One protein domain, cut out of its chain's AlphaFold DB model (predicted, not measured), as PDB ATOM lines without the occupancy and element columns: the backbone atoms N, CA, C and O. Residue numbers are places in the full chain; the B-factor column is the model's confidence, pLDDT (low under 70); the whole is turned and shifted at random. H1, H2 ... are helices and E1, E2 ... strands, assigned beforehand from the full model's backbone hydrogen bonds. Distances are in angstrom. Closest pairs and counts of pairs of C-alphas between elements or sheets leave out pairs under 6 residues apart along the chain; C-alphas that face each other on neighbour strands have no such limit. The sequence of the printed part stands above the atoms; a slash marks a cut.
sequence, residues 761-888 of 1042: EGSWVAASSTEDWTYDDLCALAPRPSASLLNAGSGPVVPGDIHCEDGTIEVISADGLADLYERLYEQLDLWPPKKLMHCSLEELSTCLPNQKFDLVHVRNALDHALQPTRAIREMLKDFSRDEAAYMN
ATOM      1  N   GLU A 761      23.200 -24.570  14.958       63.97
ATOM      2  CA  GLU A 761      23.591 -23.619  13.909       63.97
ATOM      3  C   GLU A 761      23.376 -24.251  12.521       63.97
ATOM      4  O   GLU A 761      24.087 -25.171  12.130       63.97
ATOM      5  N   GLY A 762      22.344 -23.791  11.800       60.34
ATOM      6  CA  GLY A 762      21.923 -24.362  10.510       60.34
ATOM      7  C   GLY A 762      20.918 -25.523  10.602       60.34
ATOM      8  O   GLY A 762      20.907 -26.388   9.731       60.34
ATOM      9  N   SER A 763      20.099 -25.596  11.658       62.59
ATOM     10  CA  SER A 763      19.072 -26.644  11.820       62.59
ATOM     11  C   SER A 763      18.036 -26.693  10.683       62.59
ATOM     12  O   SER A 763      17.725 -25.651  10.119       62.59
ATOM     13  N   TRP A 764      17.396 -27.814  10.326       62.78
ATOM     14  CA  TRP A 764      17.200 -29.143  10.936       62.78
ATOM     15  C   TRP A 764      18.469 -29.863  11.440       62.78
ATOM     16  O   TRP A 764      19.166 -30.537  10.697       62.78
ATOM     17  N   VAL A 765      18.776 -29.697  12.735       60.81
ATOM     18  CA  VAL A 765      19.956 -30.264  13.429       60.81
ATOM     19  C   VAL A 765      21.254 -30.192  12.588       60.81
ATOM     20  O   VAL A 765      21.812 -31.215  12.200       60.81
ATOM     21  N   ALA A 766      21.686 -28.968  12.255       53.69
ATOM     22  CA  ALA A 766      22.791 -28.658  11.335       53.69
ATOM     23  C   ALA A 766      22.734 -29.438   9.999       53.69
ATOM     24  O   ALA A 766      23.619 -30.235   9.698       53.69
ATOM     25  N   ALA A 767      21.671 -29.210   9.216       51.69
ATOM     26  CA  ALA A 767      21.348 -29.886   7.948       51.69
ATOM     27  C   ALA A 767      21.271 -31.434   7.995       51.69
ATOM     28  O   ALA A 767      21.291 -32.101   6.957       51.69
ATOM     29  N   SER A 768      21.155 -32.011   9.195       52.56
ATOM     30  CA  SER A 768      21.671 -33.330   9.576       52.56
ATOM     31  C   SER A 768      23.182 -33.479   9.354       52.56
ATOM     32  O   SER A 768      23.740 -33.080   8.329       52.56
ATOM     33  N   SER A 769      23.851 -34.200  10.255       50.38
ATOM     34  CA  SER A 769      25.224 -34.676  10.049       50.38
ATOM     35  C   SER A 769      25.296 -35.871   9.078       50.38
ATOM     36  O   SER A 769      25.895 -36.891   9.411       50.38
ATOM     37  N   THR A 770      24.597 -35.756   7.939       42.69
ATOM     38  CA  THR A 770      24.999 -36.016   6.532       42.69
ATOM     39  C   THR A 770      25.716 -37.310   6.109       42.69
ATOM     40  O   THR A 770      25.663 -37.637   4.929       42.69
ATOM     41  N   GLU A 771      26.294 -38.082   7.023       43.75
ATOM     42  CA  GLU A 771      26.748 -39.472   6.837       43.75
ATOM     43  C   GLU A 771      26.031 -40.433   7.812       43.75
ATOM     44  O   GLU A 771      26.060 -41.649   7.657       43.75
ATOM     45  N   ASP A 772      25.336 -39.924   8.837       48.88
ATOM     46  CA  ASP A 772      24.867 -40.771   9.947       48.88
ATOM     47  C   ASP A 772      23.535 -41.515   9.682       48.88
ATOM     48  O   ASP A 772      23.111 -42.330  10.501       48.88
ATOM     49  N   TRP A 773      22.910 -41.281   8.520       56.75
ATOM     50  CA  TRP A 773      21.928 -42.193   7.902       56.75
ATOM     51  C   TRP A 773      22.530 -43.005   6.738       56.75
ATOM     52  O   TRP A 773      21.940 -44.001   6.344       56.75
ATOM     53  N   THR A 774      23.713 -42.656   6.207       49.41
ATOM     54  CA  THR A 774      24.315 -43.344   5.042       49.41
ATOM     55  C   THR A 774      25.014 -44.662   5.404       49.41
ATOM     56  O   THR A 774      25.757 -45.207   4.591       49.41
ATOM     57  N   TYR A 775      24.792 -45.179   6.618       52.12
ATOM     58  CA  TYR A 775      25.145 -46.553   6.989       52.12
ATOM     59  C   TYR A 775      24.250 -47.583   6.286       52.12
ATOM     60  O   TYR A 775      24.718 -48.682   5.999       52.12
ATOM     61  N   ASP A 776      23.006 -47.214   5.969       63.72
ATOM     62  CA  ASP A 776      22.072 -48.019   5.187       63.72
ATOM     63  C   ASP A 776      21.552 -47.172   4.014       63.72
ATOM     64  O   ASP A 776      20.971 -46.105   4.210       63.72
ATOM     65  N   ASP A 777      21.739 -47.641   2.777       78.88
ATOM     66  CA  ASP A 777      21.157 -46.992   1.597       78.88
ATOM     67  C   ASP A 777      19.647 -47.276   1.545       78.88
ATOM     68  O   ASP A 777      19.172 -48.224   0.916       78.88
ATOM     69  N   LEU A 778      18.876 -46.445   2.249       85.31
ATOM     70  CA  LEU A 778      17.417 -46.553   2.297       85.31
ATOM     71  C   LEU A 778      16.755 -46.326   0.930       85.31
ATOM     72  O   LEU A 778      15.642 -46.804   0.729       85.31
ATOM     73  N   CYS A 779      17.429 -45.663  -0.016       88.19
ATOM     74  CA  CYS A 779      16.951 -45.544  -1.392       88.19
ATOM     75  C   CYS A 779      17.088 -46.876  -2.145       88.19
ATOM     76  O   CYS A 779      16.157 -47.266  -2.845       88.19
ATOM     77  N   ALA A 780      18.183 -47.617  -1.946       87.38
ATOM     78  CA  ALA A 780      18.349 -48.971  -2.481       87.38
ATOM     79  C   ALA A 780      17.474 -50.032  -1.777       87.38
ATOM     80  O   ALA A 780      17.198 -51.082  -2.360       87.38
ATOM     81  N   LEU A 781      17.029 -49.779  -0.538       86.81
ATOM     82  CA  LEU A 781      16.089 -50.649   0.183       86.81
ATOM     83  C   LEU A 781      14.609 -50.329  -0.096       86.81
ATOM     84  O   LEU A 781      13.752 -51.184   0.138       86.81
ATOM     85  N   ALA A 782      14.285 -49.134  -0.595       87.19
ATOM     86  CA  ALA A 782      12.916 -48.747  -0.918       87.19
ATOM     87  C   ALA A 782      12.380 -49.550  -2.124       87.19
ATOM     88  O   ALA A 782      12.932 -49.458  -3.220       87.19
ATOM     89  N   PRO A 783      11.261 -50.290  -1.995       80.75
ATOM     90  CA  PRO A 783      10.753 -51.120  -3.091       80.75
ATOM     91  C   PRO A 783      10.140 -50.308  -4.246       80.75
ATOM     92  O   PRO A 783       9.827 -50.879  -5.295       80.75
ATOM     93  N   ARG A 784       9.889 -49.001  -4.048       85.88
ATOM     94  CA  ARG A 784       9.196 -48.108  -4.992       85.88
ATOM     95  C   ARG A 784       9.630 -46.637  -4.842       85.88
ATOM     96  O   ARG A 784       9.898 -46.214  -3.720       85.88
ATOM     97  N   PRO A 785       9.517 -45.825  -5.916       78.69
ATOM     98  CA  PRO A 785       9.641 -44.358  -5.908       78.69
ATOM     99  C   PRO A 785       8.881 -43.576  -4.826       78.69
ATOM    100  O   PRO A 785       9.227 -42.434  -4.546       78.69
ATOM    101  N   SER A 786       7.814 -44.146  -4.267       88.69
ATOM    102  CA  SER A 786       6.935 -43.505  -3.281       88.69
ATOM    103  C   SER A 786       6.754 -44.393  -2.046       88.69
ATOM    104  O   SER A 786       5.629 -44.609  -1.591       88.69
ATOM    105  N   ALA A 787       7.847 -45.004  -1.587       93.69
ATOM    106  CA  ALA A 787       7.863 -45.817  -0.377       93.69
ATOM    107  C   ALA A 787       7.607 -44.969   0.882       93.69
ATOM    108  O   ALA A 787       7.798 -43.754   0.894       93.69
ATOM    109  N   SER A 788       7.210 -45.633   1.960       94.75
ATOM    110  CA  SER A 788       6.929 -45.040   3.265       94.75
ATOM    111  C   SER A 788       7.837 -45.640   4.346       94.75
ATOM    112  O   SER A 788       8.003 -46.858   4.432       94.75
ATOM    113  N   LEU A 789       8.440 -44.779   5.169       94.38
ATOM    114  CA  LEU A 789       9.408 -45.134   6.207       94.38
ATOM    115  C   LEU A 789       8.904 -44.721   7.591       94.38
ATOM    116  O   LEU A 789       8.751 -43.531   7.876       94.38
ATOM    117  N   LEU A 790       8.746 -45.694   8.484       96.19
ATOM    118  CA  LEU A 790       8.572 -45.432   9.910       96.19
ATOM    119  C   LEU A 790       9.939 -45.357  10.599       96.19
ATOM    120  O   LEU A 790      10.637 -46.361  10.719       96.19
ATOM    121  N   ASN A 791      10.302 -44.176  11.093       95.38
ATOM    122  CA  ASN A 791      11.442 -43.968  11.983       95.38
ATOM    123  C   ASN A 791      10.963 -44.121  13.439       95.38
ATOM    124  O   ASN A 791      10.462 -43.173  14.053       95.38
ATOM    125  N   ALA A 792      11.034 -45.348  13.951       95.88
ATOM    126  CA  ALA A 792      10.461 -45.763  15.224       95.88
ATOM    127  C   ALA A 792      11.462 -45.568  16.377       95.88
ATOM    128  O   ALA A 792      12.559 -46.124  16.355       95.88
ATOM    129  N   GLY A 793      11.068 -44.818  17.410       94.94
ATOM    130  CA  GLY A 793      11.966 -44.423  18.498       94.94
ATOM    131  C   GLY A 793      13.001 -43.406  18.018       94.94
ATOM    132  O   GLY A 793      14.198 -43.599  18.205       94.94
ATOM    133  N   SER A 794      12.549 -42.362  17.319       93.56
ATOM    134  CA  SER A 794      13.425 -41.397  16.637       93.56
ATOM    135  C   SER A 794      14.270 -40.516  17.565       93.56
ATOM    136  O   SER A 794      15.107 -39.749  17.081       93.56
ATOM    137  N   GLY A 795      13.984 -40.506  18.871       93.31
ATOM    138  CA  GLY A 795      14.430 -39.436  19.752       93.31
ATOM    139  C   GLY A 795      13.954 -38.063  19.238       93.31
ATOM    140  O   GLY A 795      12.947 -37.975  18.523       93.31
ATOM    141  N   PRO A 796      14.690 -36.979  19.538       92.38
ATOM    142  CA  PRO A 796      14.389 -35.638  19.047       92.38
ATOM    143  C   PRO A 796      14.991 -35.323  17.662       92.38
ATOM    144  O   PRO A 796      15.068 -34.155  17.273       92.38
ATOM    145  N   VAL A 797      15.479 -36.324  16.919       88.00
ATOM    146  CA  VAL A 797      16.080 -36.125  15.590       88.00
ATOM    147  C   VAL A 797      15.074 -36.544  14.523       88.00
ATOM    148  O   VAL A 797      15.023 -37.693  14.091       88.00
ATOM    149  N   VAL A 798      14.251 -35.581  14.104       89.19
ATOM    150  CA  VAL A 798      13.217 -35.771  13.080       89.19
ATOM    151  C   VAL A 798      13.783 -35.416  11.697       89.19
ATOM    152  O   VAL A 798      13.974 -34.227  11.423       89.19
ATOM    153  N   PRO A 799      14.073 -36.392  10.815       88.12
ATOM    154  CA  PRO A 799      14.396 -36.113   9.416       88.12
ATOM    155  C   PRO A 799      13.184 -35.558   8.651       88.12
ATOM    156  O   PRO A 799      12.032 -35.699   9.069       88.12
ATOM    157  N   GLY A 800      13.460 -34.924   7.509       91.62
ATOM    158  CA  GLY A 800      12.453 -34.690   6.472       91.62
ATOM    159  C   GLY A 800      12.235 -35.944   5.621       91.62
ATOM    160  O   GLY A 800      12.650 -37.041   5.994       91.62
ATOM    161  N   ASP A 801      11.612 -35.771   4.459       93.06
ATOM    162  CA  ASP A 801      11.494 -36.843   3.466       93.06
ATOM    163  C   ASP A 801      12.835 -37.122   2.774       93.06
ATOM    164  O   ASP A 801      13.650 -36.215   2.584       93.06
ATOM    165  N   ILE A 802      13.080 -38.384   2.407       90.62
ATOM    166  CA  ILE A 802      14.341 -38.802   1.777       90.62
ATOM    167  C   ILE A 802      14.150 -38.777   0.262       90.62
ATOM    168  O   ILE A 802      13.414 -39.593  -0.290       90.62
ATOM    169  N   HIS A 803      14.810 -37.840  -0.414       90.19
ATOM    170  CA  HIS A 803      14.821 -37.772  -1.875       90.19
ATOM    171  C   HIS A 803      15.824 -38.784  -2.451       90.19
ATOM    172  O   HIS A 803      16.998 -38.772  -2.086       90.19
ATOM    173  N   CYS A 804      15.352 -39.629  -3.365       89.12
ATOM    174  CA  CYS A 804      16.118 -40.664  -4.064       89.12
ATOM    175  C   CYS A 804      16.145 -40.360  -5.572       89.12
ATOM    176  O   CYS A 804      15.322 -39.578  -6.043       89.12
ATOM    177  N   GLU A 805      17.028 -40.992  -6.353       90.06
ATOM    178  CA  GLU A 805      17.104 -40.732  -7.807       90.06
ATOM    179  C   GLU A 805      15.767 -40.989  -8.527       90.06
ATOM    180  O   GLU A 805      15.329 -40.167  -9.332       90.06
ATOM    181  N   ASP A 806      15.079 -42.079  -8.173       88.81
ATOM    182  CA  ASP A 806      13.790 -42.463  -8.760       88.81
ATOM    183  C   ASP A 806      12.558 -41.844  -8.061       88.81
ATOM    184  O   ASP A 806      11.436 -42.057  -8.525       88.81
ATOM    185  N   GLY A 807      12.699 -41.101  -6.951       91.62
ATOM    186  CA  GLY A 807      11.527 -40.615  -6.209       91.62
ATOM    187  C   GLY A 807      11.781 -39.995  -4.832       91.62
ATOM    188  O   GLY A 807      12.730 -39.246  -4.616       91.62
ATOM    189  N   THR A 808      10.871 -40.214  -3.883       93.44
ATOM    190  CA  THR A 808      10.955 -39.666  -2.519       93.44
ATOM    191  C   THR A 808      10.234 -40.579  -1.531       93.44
ATOM    192  O   THR A 808       9.055 -40.879  -1.708       93.44
ATOM    193  N   ILE A 809      10.949 -40.994  -0.485       93.69
ATOM    194  CA  ILE A 809      10.425 -41.823   0.601       93.69
ATOM    195  C   ILE A 809       9.747 -40.907   1.622       93.69
ATOM    196  O   ILE A 809      10.404 -40.015   2.171       93.69
ATOM    197  N   GLU A 810       8.461 -41.132   1.903       95.19
ATOM    198  CA  GLU A 810       7.771 -40.391   2.959       95.19
ATOM    199  C   GLU A 810       8.224 -40.894   4.335       95.19
ATOM    200  O   GLU A 810       7.973 -42.046   4.688       95.19
ATOM    201  N   VAL A 811       8.846 -40.031   5.142       94.44
ATOM    202  CA  VAL A 811       9.285 -40.398   6.497       94.44
ATOM    203  C   VAL A 811       8.275 -39.944   7.548       94.44
ATOM    204  O   VAL A 811       7.884 -38.776   7.595       94.44
ATOM    205  N   ILE A 812       7.887 -40.855   8.440       95.88
ATOM    206  CA  ILE A 812       7.109 -40.573   9.651       95.88
ATOM    207  C   ILE A 812       7.971 -40.949  10.856       95.88
ATOM    208  O   ILE A 812       8.393 -42.093  10.990       95.88
ATOM    209  N   SER A 813       8.250 -39.987  11.738       96.19
ATOM    210  CA  SER A 813       8.988 -40.233  12.986       96.19
ATOM    211  C   SER A 813       8.032 -40.348  14.168       96.19
ATOM    212  O   SER A 813       7.121 -39.528  14.309       96.19
ATOM    213  N   ALA A 814       8.253 -41.349  15.018       96.94
ATOM    214  CA  ALA A 814       7.430 -41.622  16.192       96.94
ATOM    215  C   ALA A 814       8.300 -41.928  17.419       96.94
ATOM    216  O   ALA A 814       9.249 -42.705  17.324       96.94
ATOM    217  N   ASP A 815       7.965 -41.344  18.570       97.06
ATOM    218  CA  ASP A 815       8.692 -41.552  19.826       97.06
ATOM    219  C   ASP A 815       7.772 -41.460  21.058       97.06
ATOM    220  O   ASP A 815       6.798 -40.703  21.075       97.06
ATOM    221  N   GLY A 816       8.076 -42.224  22.113       94.62
ATOM    222  CA  GLY A 816       7.303 -42.234  23.361       94.62
ATOM    223  C   GLY A 816       7.481 -40.976  24.221       94.62
ATOM    224  O   GLY A 816       6.689 -40.744  25.131       94.62
ATOM    225  N   LEU A 817       8.501 -40.160  23.939       95.06
ATOM    226  CA  LEU A 817       8.815 -38.914  24.641       95.06
ATOM    227  C   LEU A 817       8.523 -37.661  23.791       95.06
ATOM    228  O   LEU A 817       8.915 -36.558  24.176       95.06
ATOM    229  N   ALA A 818       7.806 -37.808  22.667       96.44
ATOM    230  CA  ALA A 818       7.557 -36.749  21.682       96.44
ATOM    231  C   ALA A 818       7.164 -35.392  22.291       96.44
ATOM    232  O   ALA A 818       7.848 -34.407  22.036       96.44
ATOM    233  N   ASP A 819       6.136 -35.327  23.148       96.19
ATOM    234  CA  ASP A 819       5.649 -34.074  23.762       96.19
ATOM    235  C   ASP A 819       6.718 -33.334  24.585       96.19
ATOM    236  O   ASP A 819       6.614 -32.128  24.826       96.19
ATOM    237  N   LEU A 820       7.718 -34.062  25.087       94.88
ATOM    238  CA  LEU A 820       8.822 -33.518  25.875       94.88
ATOM    239  C   LEU A 820       9.937 -33.013  24.954       94.88
ATOM    240  O   LEU A 820      10.553 -31.992  25.263       94.88
ATOM    241  N   TYR A 821      10.128 -33.661  23.803       95.94
ATOM    242  CA  TYR A 821      10.969 -33.160  22.720       95.94
ATOM    243  C   TYR A 821      10.345 -31.946  22.011       95.94
ATOM    244  O   TYR A 821      11.071 -30.995  21.745       95.94
ATOM    245  N   GLU A 822       9.019 -31.874  21.824       95.94
ATOM    246  CA  GLU A 822       8.348 -30.672  21.286       95.94
ATOM    247  C   GLU A 822       8.619 -29.447  22.175       95.94
ATOM    248  O   GLU A 822       9.128 -28.428  21.706       95.94
ATOM    249  N   ARG A 823       8.422 -29.590  23.493       96.00
ATOM    250  CA  ARG A 823       8.772 -28.555  24.487       96.00
ATOM    251  C   ARG A 823      10.266 -28.251  24.549       96.00
ATOM    252  O   ARG A 823      10.656 -27.211  25.085       96.00
ATOM    253  N   LEU A 824      11.123 -29.163  24.093       95.25
ATOM    254  CA  LEU A 824      12.564 -28.946  24.018       95.25
ATOM    255  C   LEU A 824      12.941 -28.159  22.757       95.25
ATOM    256  O   LEU A 824      13.806 -27.289  22.843       95.25
ATOM    257  N   TYR A 825      12.253 -28.387  21.634       95.12
ATOM    258  CA  TYR A 825      12.377 -27.557  20.438       95.12
ATOM    259  C   TYR A 825      11.955 -26.108  20.733       95.12
ATOM    260  O   TYR A 825      12.735 -25.187  20.488       95.12
ATOM    261  N   GLU A 826      10.798 -25.910  21.384       95.38
ATOM    262  CA  GLU A 826      10.318 -24.595  21.851       95.38
ATOM    263  C   GLU A 826      11.348 -23.872  22.741       95.38
ATOM    264  O   GLU A 826      11.572 -22.671  22.609       95.38
ATOM    265  N   GLN A 827      12.012 -24.600  23.648       95.62
ATOM    266  CA  GLN A 827      13.032 -24.049  24.553       95.62
ATOM    267  C   GLN A 827      14.359 -23.684  23.872       95.62
ATOM    268  O   GLN A 827      15.182 -23.005  24.492       95.62
ATOM    269  N   LEU A 828      14.607 -24.173  22.655       94.50
ATOM    270  CA  LEU A 828      15.867 -23.995  21.930       94.50
ATOM    271  C   LEU A 828      15.732 -23.125  20.668       94.50
ATOM    272  O   LEU A 828      16.766 -22.803  20.075       94.50
ATOM    273  N   ASP A 829      14.501 -22.722  20.328       94.88
ATOM    274  CA  ASP A 829      14.085 -22.112  19.054       94.88
ATOM    275  C   ASP A 829      14.449 -22.996  17.850       94.88
ATOM    276  O   ASP A 829      15.159 -22.602  16.924       94.88
ATOM    277  N   LEU A 830      14.011 -24.256  17.923       94.06
ATOM    278  CA  LEU A 830      14.163 -25.257  16.872       94.06
ATOM    279  C   LEU A 830      12.809 -25.577  16.241       94.06
ATOM    280  O   LEU A 830      11.792 -25.662  16.925       94.06
ATOM    281  N   TRP A 831      12.827 -25.829  14.936       92.31
ATOM    282  CA  TRP A 831      11.642 -26.145  14.146       92.31
ATOM    283  C   TRP A 831      11.954 -27.381  13.289       92.31
ATOM    284  O   TRP A 831      12.699 -27.263  12.314       92.31
ATOM    285  N   PRO A 832      11.498 -28.589  13.681       92.25
ATOM    286  CA  PRO A 832      11.775 -29.810  12.926       92.25
ATOM    287  C   PRO A 832      11.034 -29.806  11.574       92.25
ATOM    288  O   PRO A 832       9.952 -29.223  11.471       92.25
ATOM    289  N   PRO A 833      11.576 -30.467  10.532       91.94
ATOM    290  CA  PRO A 833      11.007 -30.450   9.179       91.94
ATOM    291  C   PRO A 833       9.653 -31.172   9.081       91.94
ATOM    292  O   PRO A 833       8.840 -30.848   8.218       91.94
ATOM    293  N   LYS A 834       9.389 -32.119   9.988       93.62
ATOM    294  CA  LYS A 834       8.082 -32.747  10.212       93.62
ATOM    295  C   LYS A 834       7.728 -32.714  11.698       93.62
ATOM    296  O   LYS A 834       8.605 -32.596  12.553       93.62
ATOM    297  N   LYS A 835       6.435 -32.847  12.014       94.81
ATOM    298  CA  LYS A 835       5.982 -33.024  13.399       94.81
ATOM    299  C   LYS A 835       6.381 -34.419  13.901       94.81
ATOM    300  O   LYS A 835       6.163 -35.402  13.198       94.81
ATOM    301  N   LEU A 836       6.914 -34.505  15.121       95.69
ATOM    302  CA  LEU A 836       7.174 -35.779  15.792       95.69
ATOM    303  C   LEU A 836       5.861 -36.375  16.324       95.69
ATOM    304  O   LEU A 836       5.091 -35.681  16.991       95.69
ATOM    305  N   MET A 837       5.592 -37.652  16.050       96.62
ATOM    306  CA  MET A 837       4.407 -38.323  16.583       96.62
ATOM    307  C   MET A 837       4.666 -38.902  17.977       96.62
ATOM    308  O   MET A 837       5.633 -39.632  18.184       96.62
ATOM    309  N   HIS A 838       3.756 -38.646  18.918       96.69
ATOM    310  CA  HIS A 838       3.741 -39.332  20.207       96.69
ATOM    311  C   HIS A 838       3.300 -40.786  20.030       96.69
ATOM    312  O   HIS A 838       2.112 -41.062  19.860       96.69
ATOM    313  N   CYS A 839       4.248 -41.717  20.109       96.88
ATOM    314  CA  CYS A 839       3.957 -43.138  20.232       96.88
ATOM    315  C   CYS A 839       5.153 -43.924  20.776       96.88
ATOM    316  O   CYS A 839       6.243 -43.850  20.214       96.88
ATOM    317  N   SER A 840       4.951 -44.732  21.822       95.19
ATOM    318  CA  SER A 840       5.980 -45.694  22.231       95.19
ATOM    319  C   SER A 840       6.034 -46.872  21.254       95.19
ATOM    320  O   SER A 840       5.036 -47.220  20.617       95.19
ATOM    321  N   LEU A 841       7.194 -47.524  21.168       94.62
ATOM    322  CA  LEU A 841       7.399 -48.679  20.290       94.62
ATOM    323  C   LEU A 841       6.403 -49.821  20.573       94.62
ATOM    324  O   LEU A 841       6.064 -50.594  19.684       94.62
ATOM    325  N   GLU A 842       5.904 -49.932  21.804       96.19
ATOM    326  CA  GLU A 842       4.902 -50.915  22.215       96.19
ATOM    327  C   GLU A 842       3.464 -50.598  21.767       96.19
ATOM    328  O   GLU A 842       2.595 -51.467  21.894       96.19
ATOM    329  N   GLU A 843       3.177 -49.389  21.277       96.00
ATOM    330  CA  GLU A 843       1.825 -48.955  20.892       96.00
ATOM    331  C   GLU A 843       1.700 -48.522  19.415       96.00
ATOM    332  O   GLU A 843       0.640 -48.021  19.044       96.00
ATOM    333  N   LEU A 844       2.707 -48.760  18.552       95.06
ATOM    334  CA  LEU A 844       2.739 -48.276  17.149       95.06
ATOM    335  C   LEU A 844       1.430 -48.537  16.385       95.06
ATOM    336  O   LEU A 844       0.776 -47.578  15.977       95.06
ATOM    337  N   SER A 845       0.956 -49.787  16.327       94.06
ATOM    338  CA  SER A 845      -0.304 -50.146  15.639       94.06
ATOM    339  C   SER A 845      -1.582 -49.530  16.254       94.06
ATOM    340  O   SER A 845      -2.666 -49.612  15.673       94.06
ATOM    341  N   THR A 846      -1.480 -48.902  17.433       94.06
ATOM    342  CA  THR A 846      -2.552 -48.127  18.091       94.06
ATOM    343  C   THR A 846      -2.465 -46.628  17.776       94.06
ATOM    344  O   THR A 846      -3.504 -45.972  17.699       94.06
ATOM    345  N   CYS A 847      -1.260 -46.082  17.580       93.56
ATOM    346  CA  CYS A 847      -1.033 -44.676  17.216       93.56
ATOM    347  C   CYS A 847      -1.124 -44.427  15.702       93.56
ATOM    348  O   CYS A 847      -1.580 -43.369  15.277       93.56
ATOM    349  N   LEU A 848      -0.720 -45.422  14.905       94.31
ATOM    350  CA  LEU A 848      -0.651 -45.412  13.442       94.31
ATOM    351  C   LEU A 848      -1.691 -46.376  12.814       94.31
ATOM    352  O   LEU A 848      -1.355 -47.165  11.929       94.31
ATOM    353  N   PRO A 849      -2.966 -46.390  13.264       87.00
ATOM    354  CA  PRO A 849      -3.908 -47.438  12.892       87.00
ATOM    355  C   PRO A 849      -4.192 -47.426  11.385       87.00
ATOM    356  O   PRO A 849      -4.656 -46.429  10.827       87.00
ATOM    357  N   ASN A 850      -4.017 -48.587  10.753       82.69
ATOM    358  CA  ASN A 850      -4.151 -48.822   9.308       82.69
ATOM    359  C   ASN A 850      -3.073 -48.171   8.424       82.69
ATOM    360  O   ASN A 850      -3.183 -48.281   7.202       82.69
ATOM    361  N   GLN A 851      -2.038 -47.536   8.985       82.62
ATOM    362  CA  GLN A 851      -0.845 -47.242   8.194       82.62
ATOM    363  C   GLN A 851      -0.027 -48.525   8.033       82.62
ATOM    364  O   GLN A 851       0.102 -49.319   8.962       82.62
ATOM    365  N   LYS A 852       0.477 -48.738   6.820       88.88
ATOM    366  CA  LYS A 852       1.491 -49.744   6.521       88.88
ATOM    367  C   LYS A 852       2.723 -49.017   6.032       88.88
ATOM    368  O   LYS A 852       2.573 -48.021   5.328       88.88
ATOM    369  N   PHE A 853       3.886 -49.539   6.381       93.62
ATOM    370  CA  PHE A 853       5.162 -48.967   5.987       93.62
ATOM    371  C   PHE A 853       5.932 -49.953   5.117       93.62
ATOM    372  O   PHE A 853       6.003 -51.141   5.436       93.62
ATOM    373  N   ASP A 854       6.507 -49.456   4.024       92.81
ATOM    374  CA  ASP A 854       7.404 -50.228   3.161       92.81
ATOM    375  C   ASP A 854       8.743 -50.505   3.873       92.81
ATOM    376  O   ASP A 854       9.384 -51.526   3.628       92.81
ATOM    377  N   LEU A 855       9.153 -49.599   4.772       93.19
ATOM    378  CA  LEU A 855      10.372 -49.678   5.574       93.19
ATOM    379  C   LEU A 855      10.107 -49.284   7.036       93.19
ATOM    380  O   LEU A 855       9.355 -48.353   7.323       93.19
ATOM    381  N   VAL A 856      10.799 -49.936   7.976       94.31
ATOM    382  CA  VAL A 856      10.826 -49.536   9.394       94.31
ATOM    383  C   VAL A 856      12.277 -49.458   9.863       94.31
ATOM    384  O   VAL A 856      13.001 -50.449   9.817       94.31
ATOM    385  N   HIS A 857      12.692 -48.280  10.325       93.44
ATOM    386  CA  HIS A 857      14.013 -48.001  10.889       93.44
ATOM    387  C   HIS A 857      13.895 -47.767  12.399       93.44
ATOM    388  O   HIS A 857      12.993 -47.067  12.854       93.44
ATOM    389  N   VAL A 858      14.822 -48.332  13.175       91.50
ATOM    390  CA  VAL A 858      14.921 -48.145  14.629       91.50
ATOM    391  C   VAL A 858      16.392 -48.152  15.039       91.50
ATOM    392  O   VAL A 858      17.122 -49.095  14.740       91.50
ATOM    393  N   ARG A 859      16.844 -47.102  15.734       84.75
ATOM    394  CA  ARG A 859      18.258 -46.906  16.086       84.75
ATOM    395  C   ARG A 859      18.376 -46.339  17.500       84.75
ATOM    396  O   ARG A 859      17.824 -45.287  17.781       84.75
ATOM    397  N   ASN A 860      19.089 -47.054  18.375       82.19
ATOM    398  CA  ASN A 860      19.315 -46.688  19.785       82.19
ATOM    399  C   ASN A 860      18.025 -46.407  20.600       82.19
ATOM    400  O   ASN A 860      17.971 -45.463  21.384       82.19
ATOM    401  N   ALA A 861      16.972 -47.207  20.385       86.69
ATOM    402  CA  ALA A 861      15.689 -47.057  21.086       86.69
ATOM    403  C   ALA A 861      15.066 -48.371  21.606       86.69
ATOM    404  O   ALA A 861      14.164 -48.339  22.443       86.69
ATOM    405  N   LEU A 862      15.534 -49.546  21.160       84.00
ATOM    406  CA  LEU A 862      15.018 -50.842  21.642       84.00
ATOM    407  C   LEU A 862      15.474 -51.173  23.069       84.00
ATOM    408  O   LEU A 862      14.802 -51.919  23.772       84.00
ATOM    409  N   ASP A 863      16.593 -50.604  23.493       76.88
ATOM    410  CA  ASP A 863      17.136 -50.592  24.849       76.88
ATOM    411  C   ASP A 863      16.449 -49.557  25.763       76.88
ATOM    412  O   ASP A 863      16.431 -49.730  26.981       76.88
ATOM    413  N   HIS A 864      15.790 -48.549  25.180       80.31
ATOM    414  CA  HIS A 864      14.921 -47.600  25.886       80.31
ATOM    415  C   HIS A 864      13.464 -48.108  26.028       80.31
ATOM    416  O   HIS A 864      12.665 -47.498  26.744       80.31
ATOM    417  N   ALA A 865      13.100 -49.221  25.375       84.06
ATOM    418  CA  ALA A 865      11.750 -49.790  25.396       84.06
ATOM    419  C   ALA A 865      11.428 -50.524  26.715       84.06
ATOM    420  O   ALA A 865      12.216 -51.329  27.215       84.06
ATOM    421  N   LEU A 866      10.213 -50.333  27.237       82.94
ATOM    422  CA  LEU A 866       9.704 -51.042  28.419       82.94
ATOM    423  C   LEU A 866       9.450 -52.530  28.130       82.94
ATOM    424  O   LEU A 866       9.540 -53.369  29.028       82.94
ATOM    425  N   GLN A 867       9.104 -52.868  26.884       85.69
ATOM    426  CA  GLN A 867       8.940 -54.246  26.417       85.69
ATOM    427  C   GLN A 867       9.541 -54.408  25.006       85.69
ATOM    428  O   GLN A 867       8.793 -54.437  24.025       85.69
ATOM    429  N   PRO A 868      10.866 -54.614  24.867       83.56
ATOM    430  CA  PRO A 868      11.531 -54.709  23.559       83.56
ATOM    431  C   PRO A 868      10.957 -55.818  22.654       83.56
ATOM    432  O   PRO A 868      10.849 -55.669  21.439       83.56
ATOM    433  N   THR A 869      10.488 -56.927  23.241       86.31
ATOM    434  CA  THR A 869       9.829 -58.016  22.488       86.31
ATOM    435  C   THR A 869       8.384 -57.710  22.077       86.31
ATOM    436  O   THR A 869       7.839 -58.424  21.236       86.31
ATOM    437  N   ARG A 870       7.748 -56.680  22.649       90.94
ATOM    438  CA  ARG A 870       6.483 -56.115  22.156       90.94
ATOM    439  C   ARG A 870       6.770 -55.077  21.077       90.94
ATOM    440  O   ARG A 870       6.191 -55.206  20.010       90.94
ATOM    441  N   ALA A 871       7.727 -54.172  21.298       90.88
ATOM    442  CA  ALA A 871       8.215 -53.219  20.298       90.88
ATOM    443  C   ALA A 871       8.498 -53.874  18.932       90.88
ATOM    444  O   ALA A 871       7.923 -53.489  17.918       90.88
ATOM    445  N   ILE A 872       9.295 -54.951  18.918       89.81
ATOM    446  CA  ILE A 872       9.595 -55.716  17.695       89.81
ATOM    447  C   ILE A 872       8.326 -56.317  17.061       89.81
ATOM    448  O   ILE A 872       8.218 -56.364  15.841       89.81
ATOM    449  N   ARG A 873       7.338 -56.758  17.853       90.31
ATOM    450  CA  ARG A 873       6.072 -57.284  17.309       90.31
ATOM    451  C   ARG A 873       5.189 -56.198  16.716       90.31
ATOM    452  O   ARG A 873       4.513 -56.495  15.743       90.31
ATOM    453  N   GLU A 874       5.164 -54.994  17.283       92.25
ATOM    454  CA  GLU A 874       4.411 -53.877  16.706       92.25
ATOM    455  C   GLU A 874       5.018 -53.460  15.361       92.25
ATOM    456  O   GLU A 874       4.307 -53.465  14.363       92.25
ATOM    457  N   MET A 875       6.341 -53.261  15.293       92.44
ATOM    458  CA  MET A 875       7.046 -52.961  14.034       92.44
ATOM    459  C   MET A 875       6.825 -54.032  12.944       92.44
ATOM    460  O   MET A 875       6.803 -53.713  11.761       92.44
ATOM    461  N   LEU A 876       6.612 -55.298  13.330       87.81
ATOM    462  CA  LEU A 876       6.299 -56.407  12.414       87.81
ATOM    463  C   LEU A 876       4.800 -56.568  12.069       87.81
ATOM    464  O   LEU A 876       4.472 -57.415  11.236       87.81
ATOM    465  N   LYS A 877       3.875 -55.816  12.689       84.31
ATOM    466  CA  LYS A 877       2.447 -55.796  12.290       84.31
ATOM    467  C   LYS A 877       2.198 -54.887  11.097       84.31
ATOM    468  O   LYS A 877       1.385 -55.222  10.240       84.31
ATOM    469  N   ASP A 878       2.877 -53.745  11.087       65.19
ATOM    470  CA  ASP A 878       2.608 -52.653  10.152       65.19
ATOM    471  C   ASP A 878       3.332 -52.875   8.800       65.19
ATOM    472  O   ASP A 878       3.180 -52.100   7.857       65.19
ATOM    473  N   PHE A 879       4.054 -53.996   8.674       66.19
ATOM    474  CA  PHE A 879       4.656 -54.493   7.437       66.19
ATOM    475  C   PHE A 879       3.646 -55.281   6.576       66.19
ATOM    476  O   PHE A 879       2.839 -56.073   7.077       66.19
ATOM    477  N   SER A 880       3.698 -55.130   5.251       50.66
ATOM    478  CA  SER A 880       2.878 -55.907   4.309       50.66
ATOM    479  C   SER A 880       3.331 -57.372   4.210       50.66
ATOM    480  O   SER A 880       4.215 -57.725   3.432       50.66
ATOM    481  N   ARG A 881       2.667 -58.269   4.953       48.50
ATOM    482  CA  ARG A 881       2.767 -59.719   4.705       48.50
ATOM    483  C   ARG A 881       2.374 -60.074   3.264       48.50
ATOM    484  O   ARG A 881       1.388 -59.556   2.742       48.50
ATOM    485  N   ASP A 882       3.107 -61.034   2.703       53.25
ATOM    486  CA  ASP A 882       2.772 -61.809   1.501       53.25
ATOM    487  C   ASP A 882       2.573 -61.067   0.173       53.25
ATOM    488  O   ASP A 882       1.897 -61.568  -0.726       53.25
ATOM    489  N   GLU A 883       3.234 -59.925  -0.035       40.19
ATOM    490  CA  GLU A 883       3.184 -59.262  -1.347       40.19
ATOM    491  C   GLU A 883       3.841 -60.100  -2.469       40.19
ATOM    492  O   GLU A 883       3.382 -60.057  -3.610       40.19
ATOM    493  N   ALA A 884       4.847 -60.929  -2.161       45.75
ATOM    494  CA  ALA A 884       5.432 -61.871  -3.123       45.75
ATOM    495  C   ALA A 884       4.531 -63.072  -3.423       45.75
ATOM    496  O   ALA A 884       4.330 -63.393  -4.593       45.75
ATOM    497  N   ALA A 885       3.929 -63.694  -2.405       46.94
ATOM    498  CA  ALA A 885       2.954 -64.763  -2.614       46.94
ATOM    499  C   ALA A 885       1.720 -64.261  -3.393       46.94
ATOM    500  O   ALA A 885       1.249 -64.936  -4.307       46.94
ATOM    501  N   TYR A 886       1.247 -63.042  -3.104       45.91
ATOM    502  CA  TYR A 886       0.168 -62.378  -3.845       45.91
ATOM    503  C   TYR A 886       0.532 -62.116  -5.317       45.91
ATOM    504  O   TYR A 886      -0.286 -62.347  -6.205       45.91
ATOM    505  N   MET A 887       1.774 -61.703  -5.588       39.81
ATOM    506  CA  MET A 887       2.306 -61.487  -6.943       39.81
ATOM    507  C   MET A 887       2.948 -62.746  -7.558       39.81
ATOM    508  O   MET A 887       3.663 -62.666  -8.562       39.81
ATOM    509  N   ASN A 888       2.679 -63.918  -6.972       46.69
ATOM    510  CA  ASN A 888       3.113 -65.239  -7.431       46.69
ATOM    511  C   ASN A 888       4.635 -65.347  -7.695       46.69
ATOM    512  O   ASN A 888       5.063 -66.034  -8.623       46.69
TER     513      ASN A 888
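What this domain is: This is residues 761 to 888 of the 1042 residues of an uncharacterized protein of Symbiodinium microadriaticum (UniProt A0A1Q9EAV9). With little regular structure, loops surround a small curled sheet, E2 E3 E1 E4, with H1 near one end of its strands, H3 and H4 near the other; residues 881 to 888 stick out. The 128 printed residues include five named helices and four strands, mixed in class and sheet, only 51 residues together. The whole is compact, radius of gyration of the C-alphas 15.2 A, spanning 53 by 37 by 23 A.

Where its parts are: H1 is residues 778 to 781, from C-alpha 778 (17.417, -46.553, 2.297), E1 788 to 792, E2 802 to 804, E3 807 to 815, 26.2 A long, H2 818 to 828, H3 844 to 847, E4 855 to 857, H4 868 to 875, H5 883 to 886, to C-alpha 886 (0.168, -62.378, -3.845).

How they stand to each other: E2 and E3 are an antiparallel hairpin, N 802 to O 809 3.1 A. E1 is parallel to E3, N 789 to O 810 2.8 A, and to E4, N 790 to O 855 3.0 A. H1 is on the sheet; H3 and H4 only graze it; H2 and H5 are not on it. Every O i to N i+4 pair is within hydrogen-bond range in H2, 3 of 4 in H4.

The domain as a whole: The printed part has no cut; the link H2 to H3 is long. Residues 761 to 776 and 878 to 888 have pLDDT under 70.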